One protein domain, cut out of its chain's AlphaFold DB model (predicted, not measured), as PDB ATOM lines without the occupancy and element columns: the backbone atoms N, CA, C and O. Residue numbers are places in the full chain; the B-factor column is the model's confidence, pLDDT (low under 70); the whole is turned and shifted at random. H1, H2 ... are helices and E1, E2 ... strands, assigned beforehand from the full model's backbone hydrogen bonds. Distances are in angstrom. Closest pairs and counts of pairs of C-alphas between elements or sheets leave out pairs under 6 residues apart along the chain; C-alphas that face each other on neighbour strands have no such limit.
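AT A GLANCE: This is residues 7 to 56 of the 397 residues of the protein "DNA polymerase III epsilon subunit-like protein" of Saccharomonospora amisosensis (UniProt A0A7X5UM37). A long hairpin of two strands, E2 and E3, makes the longest axis, and away from its turn the short strand E1 pairs with the last residues of E3, with the small helix H1 following directly after E1 on this three-strand sheet. A long link, residues 25 to 36, loops from H1 to the start of E2, and residues 7 to 8 pair with E2. The printed part has 50 residues, with one named helix and three named strands in the order E1, H1, E2, E3; the sheet runs E1, E3, E2, antiparallel throughout, and the class is mixed, helices and strands. The whole is compact, with a radius of gyration of the C-alphas of 10.9 A, and its outline is elongated, with spans of 33 by 20 by 19 A.

HOW THE PARTS SIT: Residues 7 to 8 make a short parallel pairing with residues 39 to 40 of E2, residues 37 to 43. E1, residues 16 to 18, is an edge strand and the antiparallel neighbour of E3, residues 46 to 54, at 133 degrees between their directions; N 53 and O 17 are within hydrogen-bond range at 2.9 A. The closest C-alphas of E1 and E2 are those of Thr 18 and Leu 39, 7.3 A apart. H1, residues 19 to 24, is on the sheet at a height over the sheet of 4.8 A, and lies over none of the strands, but only just: 2 of its C-alphas fall on E1. The closest C-alphas of H1 and E3 are those of Leu 19 and Ala 51, 6.0 A apart. In H1 every O i to N i+4 pair is within hydrogen-bond range. E2, the other edge strand, forms a hairpin with the inner strand E3, antiparallel at 152 degrees; N 39 and O 50 are 2.8 A apart, and N 48 and O 41 2.9 A, both within hydrogen-bond range. The pairing of E3 is staggered: residues 46 to 52 pair with E2, and residues 52 to 54 with E1.

IN THESE COORDINATES: E1 begins at C-alpha 16, (-22.882, 31.536, -39.332), and is 6.9 A long from first to last C-alpha. H1 measures 8.7 A in the same way. E2 measures 19.5 A and begins at C-alpha 37, (-16.255, 29.137, -42.778). E3, the longest strand with 9 residues, measures 26.3 A and ends at C-alpha 54, (-21.127, 29.063, -35.605).

THE WHOLE: The two C-alphas farthest apart are those of Asp 45 and Pro 56, 34.7 A. The printed part has no cut. The links from E1 to H1 and from E2 to E3 are tight, and the link from H1 to E2, 12 residues, is long. The mean pLDDT of the printed part is 71.8; 20 residues are under 70, among them residues 25 to 34 and residues 54 to 56.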
ATOM      1  N   TYR A   7     -18.525  31.344 -48.728       82.94
ATOM      2  CA  TYR A   7     -19.843  31.936 -48.925       82.94
ATOM      3  C   TYR A   7     -19.736  33.290 -49.626       82.94
ATOM      4  O   TYR A   7     -18.720  33.980 -49.516       82.94
ATOM      5  N   ARG A   8     -20.795  33.674 -50.345       80.56
ATOM      6  CA  ARG A   8     -20.952  35.004 -50.952       80.56
ATOM      7  C   ARG A   8     -21.916  35.848 -50.122       80.56
ATOM      8  O   ARG A   8     -22.740  35.314 -49.380       80.56
ATOM      9  N   GLY A   9     -21.828  37.171 -50.256       69.94
ATOM     10  CA  GLY A   9     -22.779  38.090 -49.624       69.94
ATOM     11  C   GLY A   9     -24.217  37.774 -50.049       69.94
ATOM     12  O   GLY A   9     -24.521  37.827 -51.236       69.94
ATOM     13  N   GLY A  10     -25.073  37.431 -49.082       68.56
ATOM     14  CA  GLY A  10     -26.457  36.987 -49.301       68.56
ATOM     15  C   GLY A  10     -26.672  35.472 -49.188       68.56
ATOM     16  O   GLY A  10     -27.772  35.054 -48.848       68.56
ATOM     17  N   ASP A  11     -25.615  34.670 -49.360       77.62
ATOM     18  CA  ASP A  11     -25.667  33.199 -49.324       77.62
ATOM     19  C   ASP A  11     -25.080  32.617 -48.022       77.62
ATOM     20  O   ASP A  11     -24.837  31.415 -47.920       77.62
ATOM     21  N   VAL A  12     -24.803  33.467 -47.027       77.94
ATOM     22  CA  VAL A  12     -24.294  33.039 -45.718       77.94
ATOM     23  C   VAL A  12     -25.428  32.361 -44.942       77.94
ATOM     24  O   VAL A  12     -26.451  33.007 -44.694       77.94
ATOM     25  N   PRO A  13     -25.281  31.090 -44.528       74.69
ATOM     26  CA  PRO A  13     -26.272  30.419 -43.702       74.69
ATOM     27  C   PRO A  13     -26.542  31.198 -42.415       74.69
ATOM     28  O   PRO A  13     -25.614  31.668 -41.765       74.69
ATOM     29  N   ALA A  14     -27.807  31.271 -41.991       67.31
ATOM     30  CA  ALA A  14     -28.216  32.049 -40.815       67.31
ATOM     31  C   ALA A  14     -27.536  31.623 -39.495       67.31
ATOM     32  O   ALA A  14     -27.534  32.383 -38.529       67.31
ATOM     33  N   HIS A  15     -26.968  30.414 -39.450       68.25
ATOM     34  CA  HIS A  15     -26.229  29.897 -38.301       68.25
ATOM     35  C   HIS A  15     -24.750  30.310 -38.267       68.25
ATOM     36  O   HIS A  15     -24.073  29.976 -37.302       68.25
ATOM     37  N   LEU A  16     -24.246  31.015 -39.284       76.69
ATOM     38  CA  LEU A  16     -22.882  31.536 -39.332       76.69
ATOM     39  C   LEU A  16     -22.898  33.063 -39.274       76.69
ATOM     40  O   LEU A  16     -23.712  33.720 -39.925       76.69
ATOM     41  N   LYS A  17     -21.963  33.642 -38.523       78.00
ATOM     42  CA  LYS A  17     -21.723  35.092 -38.498       78.00
ATOM     43  C   LYS A  17     -20.250  35.388 -38.697       78.00
ATOM     44  O   LYS A  17     -19.397  34.636 -38.238       78.00
ATOM     45  N   THR A  18     -19.944  36.496 -39.371       83.50
ATOM     46  CA  THR A  18     -18.554  36.966 -39.485       83.50
ATOM     47  C   THR A  18     -18.017  37.382 -38.125       83.50
ATOM     48  O   THR A  18     -18.777  37.851 -37.282       83.50
ATOM     49  N   LEU A  19     -16.699  37.317 -37.926       74.50
ATOM     50  CA  LEU A  19     -16.072  37.840 -36.705       74.50
ATOM     51  C   LEU A  19     -16.417  39.315 -36.444       74.50
ATOM     52  O   LEU A  19     -16.540  39.724 -35.293       74.50
ATOM     53  N   ALA A  20     -16.587  40.120 -37.496       77.00
ATOM     54  CA  ALA A  20     -17.026  41.508 -37.373       77.00
ATOM     55  C   ALA A  20     -18.479  41.605 -36.881       77.00
ATOM     56  O   ALA A  20     -18.738  42.325 -35.924       77.00
ATOM     57  N   GLN A  21     -19.395  40.823 -37.458       78.19
ATOM     58  CA  GLN A  21     -20.792  40.756 -37.009       78.19
ATOM     59  C   GLN A  21     -20.916  40.209 -35.584       78.19
ATOM     60  O   GLN A  21     -21.751  40.684 -34.827       78.19
ATOM     61  N   LEU A  22     -20.089  39.235 -35.194       70.62
ATOM     62  CA  LEU A  22     -20.025  38.774 -33.808       70.62
ATOM     63  C   LEU A  22     -19.581  39.906 -32.878       70.62
ATOM     64  O   LEU A  22     -20.240  40.149 -31.874       70.62
ATOM     65  N   ARG A  23     -18.534  40.656 -33.246       69.25
ATOM     66  CA  ARG A  23     -18.064  41.817 -32.470       69.25
ATOM     67  C   ARG A  23     -19.110  42.928 -32.365       69.25
ATOM     68  O   ARG A  23     -19.257  43.493 -31.289       69.25
ATOM     69  N   GLU A  24     -19.831  43.233 -33.443       71.81
ATOM     70  CA  GLU A  24     -20.940  44.205 -33.443       71.81
ATOM     71  C   GLU A  24     -22.080  43.775 -32.512       71.81
ATOM     72  O   GLU A  24     -22.701  44.618 -31.872       71.81
ATOM     73  N   LEU A  25     -22.311  42.467 -32.394       60.72
ATOM     74  CA  LEU A  25     -23.276  41.869 -31.469       60.72
ATOM     75  C   LEU A  25     -22.699  41.629 -30.063       60.72
ATOM     76  O   LEU A  25     -23.359  41.029 -29.223       60.72
ATOM     77  N   GLY A  26     -21.459  42.049 -29.791       54.09
ATOM     78  CA  GLY A  26     -20.794  41.829 -28.503       54.09
ATOM     79  C   GLY A  26     -20.418  40.371 -28.204       54.09
ATOM     80  O   GLY A  26     -19.972  40.079 -27.098       54.09
ATOM     81  N   GLN A  27     -20.546  39.473 -29.178       57.38
ATOM     82  CA  GLN A  27     -20.257  38.046 -29.064       57.38
ATOM     83  C   GLN A  27     -18.770  37.754 -29.318       57.38
ATOM     84  O   GLN A  27     -18.099  38.432 -30.105       57.38
ATOM     85  N   ARG A  28     -18.244  36.703 -28.677       51.47
ATOM     86  CA  ARG A  28     -16.888  36.186 -28.915       51.47
ATOM     87  C   ARG A  28     -16.953  34.768 -29.482       51.47
ATOM     88  O   ARG A  28     -17.786  33.989 -29.024       51.47
ATOM     89  N   PRO A  29     -16.098  34.428 -30.459       58.81
ATOM     90  CA  PRO A  29     -16.022  33.062 -30.951       58.81
ATOM     91  C   PRO A  29     -15.461  32.126 -29.869       58.81
ATOM     92  O   PRO A  29     -14.624  32.565 -29.074       58.81
ATOM     93  N   PRO A  30     -15.895  30.855 -29.837       50.88
ATOM     94  CA  PRO A  30     -15.370  29.861 -28.903       50.88
ATOM     95  C   PRO A  30     -13.891  29.512 -29.164       50.88
ATOM     96  O   PRO A  30     -13.163  29.287 -28.201       50.88
ATOM     97  N   ASP A  31     -13.429  29.539 -30.421       61.00
ATOM     98  CA  ASP A  31     -12.011  29.448 -30.807       61.00
ATOM     99  C   ASP A  31     -11.715  30.466 -31.932       61.00
ATOM    100  O   ASP A  31     -12.165  30.277 -33.058       61.00
ATOM    101  N   PRO A  32     -10.990  31.570 -31.668       55.88
ATOM    102  CA  PRO A  32     -10.716  32.596 -32.675       55.88
ATOM    103  C   PRO A  32      -9.702  32.168 -33.750       55.88
ATOM    104  O   PRO A  32      -9.495  32.927 -34.702       55.88
ATOM    105  N   GLU A  33      -9.038  31.016 -33.598       63.00
ATOM    106  CA  GLU A  33      -8.008  30.529 -34.525       63.00
ATOM    107  C   GLU A  33      -8.534  29.484 -35.530       63.00
ATOM    108  O   GLU A  33      -7.849  29.203 -36.519       63.00
ATOM    109  N   GLN A  34      -9.747  28.947 -35.336       68.12
ATOM    110  CA  GLN A  34     -10.318  27.866 -36.156       68.12
ATOM    111  C   GLN A  34     -11.766  28.139 -36.606       68.12
ATOM    112  O   GLN A  34     -12.699  27.559 -36.059       68.12
ATOM    113  N   PRO A  35     -11.969  28.968 -37.646       78.31
ATOM    114  CA  PRO A  35     -13.308  29.293 -38.126       78.31
ATOM    115  C   PRO A  35     -13.959  28.162 -38.922       78.31
ATOM    116  O   PRO A  35     -13.299  27.495 -39.716       78.31
ATOM    117  N   ASP A  36     -15.282  28.037 -38.812       76.81
ATOM    118  CA  ASP A  36     -16.093  27.052 -39.548       76.81
ATOM    119  C   ASP A  36     -16.360  27.443 -41.013       76.81
ATOM    120  O   ASP A  36     -16.828  26.634 -41.820       76.81
ATOM    121  N   GLY A  37     -16.073  28.689 -41.402       83.44
ATOM    122  CA  GLY A  37     -16.255  29.137 -42.778       83.44
ATOM    123  C   GLY A  37     -15.595  30.470 -43.106       83.44
ATOM    124  O   GLY A  37     -15.030  31.151 -42.252       83.44
ATOM    125  N   VAL A  38     -15.685  30.865 -44.376       85.44
ATOM    126  CA  VAL A  38     -15.158  32.148 -44.859       85.44
ATOM    127  C   VAL A  38     -16.180  32.842 -45.755       85.44
ATOM    128  O   VAL A  38     -16.697  32.251 -46.701       85.44
ATOM    129  N   LEU A  39     -16.445  34.121 -45.495       85.25
ATOM    130  CA  LEU A  39     -17.208  34.999 -46.377       85.25
ATOM    131  C   LEU A  39     -16.254  35.736 -47.320       85.25
ATOM    132  O   LEU A  39     -15.405  36.500 -46.863       85.25
ATOM    133  N   GLU A  40     -16.410  35.537 -48.628       83.19
ATOM    134  CA  GLU A  40     -15.676  36.286 -49.650       83.19
ATOM    135  C   GLU A  40     -16.515  37.491 -50.098       83.19
ATOM    136  O   GLU A  40     -17.613  37.350 -50.643       83.19
ATOM    137  N   VAL A  41     -15.991  38.693 -49.860       76.00
ATOM    138  CA  VAL A  41     -16.611  39.960 -50.248       76.00
ATOM    139  C   VAL A  41     -15.814  40.553 -51.405       76.00
ATOM    140  O   VAL A  41     -14.616  40.806 -51.286       76.00
ATOM    141  N   ALA A  42     -16.481  40.773 -52.538       73.19
ATOM    142  CA  ALA A  42     -15.915  41.481 -53.680       73.19
ATOM    143  C   ALA A  42     -16.416  42.931 -53.672       73.19
ATOM    144  O   ALA A  42     -17.612  43.174 -53.824       73.19
ATOM    145  N   LEU A  43     -15.501  43.883 -53.494       65.25
ATOM    146  CA  LEU A  43     -15.773  45.316 -53.594       65.25
ATOM    147  C   LEU A  43     -14.880  45.897 -54.688       65.25
ATOM    148  O   LEU A  43     -13.655  45.942 -54.541       65.25
ATOM    149  N   PHE A  44     -15.510  46.349 -55.775       76.44
ATOM    150  CA  PHE A  44     -14.832  46.826 -56.986       76.44
ATOM    151  C   PHE A  44     -13.823  45.784 -57.510       76.44
ATOM    152  O   PHE A  44     -14.208  44.643 -57.764       76.44
ATOM    153  N   ASP A  45     -12.543  46.153 -57.615       78.62
ATOM    154  CA  ASP A  45     -11.451  45.297 -58.098       78.62
ATOM    155  C   ASP A  45     -10.751  44.513 -56.970       78.62
ATOM    156  O   ASP A  45      -9.763  43.815 -57.206       78.62
ATOM    157  N   SER A  46     -11.237  44.620 -55.728       67.50
ATOM    158  CA  SER A  46     -10.638  43.978 -54.554       67.50
ATOM    159  C   SER A  46     -11.511  42.848 -54.009       67.50
ATOM    160  O   SER A  46     -12.742  42.921 -54.004       67.50
ATOM    161  N   ARG A  47     -10.858  41.783 -53.535       75.19
ATOM    162  CA  ARG A  47     -11.496  40.671 -52.823       75.19
ATOM    163  C   ARG A  47     -10.962  40.627 -51.406       75.19
ATOM    164  O   ARG A  47      -9.750  40.615 -51.203       75.19
ATOM    165  N   THR A  48     -11.862  40.588 -50.437       78.38
ATOM    166  CA  THR A  48     -11.530  40.436 -49.020       78.38
ATOM    167  C   THR A  48     -12.243  39.209 -48.475       78.38
ATOM    168  O   THR A  48     -13.352  38.887 -48.893       78.38
ATOM    169  N   ALA A  49     -11.597  38.509 -47.552       79.06
ATOM    170  CA  ALA A  49     -12.153  37.342 -46.888       79.06
ATOM    171  C   ALA A  49     -12.341  37.649 -45.400       79.06
ATOM    172  O   ALA A  49     -11.464  38.255 -44.784       79.06
ATOM    173  N   VAL A  50     -13.469  37.228 -44.830       82.38
ATOM    174  CA  VAL A  50     -13.758  37.357 -43.397       82.38
ATOM    175  C   VAL A  50     -14.112  35.985 -42.836       82.38
ATOM    176  O   VAL A  50     -14.924  35.274 -43.420       82.38
ATOM    177  N   ALA A  51     -13.502  35.612 -41.713       80.31
ATOM    178  CA  ALA A  51     -13.813  34.372 -41.007       80.31
ATOM    179  C   ALA A  51     -15.259  34.375 -40.477       80.31
ATOM    180  O   ALA A  51     -15.744  35.413 -40.010       80.31
ATOM    181  N   LEU A  52     -15.924  33.224 -40.582       76.19
ATOM    182  CA  LEU A  52     -17.275  32.939 -40.102       76.19
ATOM    183  C   LEU A  52     -17.231  31.881 -38.999       76.19
ATOM    184  O   LEU A  52     -16.490  30.910 -39.109       76.19
ATOM    185  N   GLU A  53     -18.092  32.044 -38.004       74.25
ATOM    186  CA  GLU A  53     -18.158  31.198 -36.811       74.25
ATOM    187  C   GLU A  53     -19.603  30.759 -36.537       74.25
ATOM    188  O   GLU A  53     -20.540  31.503 -36.876       74.25
ATOM    189  N   PRO A  54     -19.807  29.582 -35.919       67.19
ATOM    190  CA  PRO A  54     -21.127  29.063 -35.605       67.19
ATOM    191  C   PRO A  54     -21.770  29.867 -34.473       67.19
ATOM    192  O   PRO A  54     -21.270  29.956 -33.353       67.19
ATOM    193  N   VAL A  55     -22.955  30.401 -34.745       61.16
ATOM    194  CA  VAL A  55     -23.913  30.805 -33.713       61.16
ATOM    195  C   VAL A  55     -24.535  29.519 -33.156       61.16
ATOM    196  O   VAL A  55     -24.802  28.617 -33.955       61.16
ATOM    197  N   PRO A  56     -24.813  29.379 -31.845       57.66
ATOM    198  CA  PRO A  56     -25.479  28.187 -31.323       57.66
ATOM    199  C   PRO A  56     -26.775  27.899 -32.091       57.66
ATOM    200  O   PRO A  56     -27.781  28.610 -31.959       57.66
TER     201      PRO A  56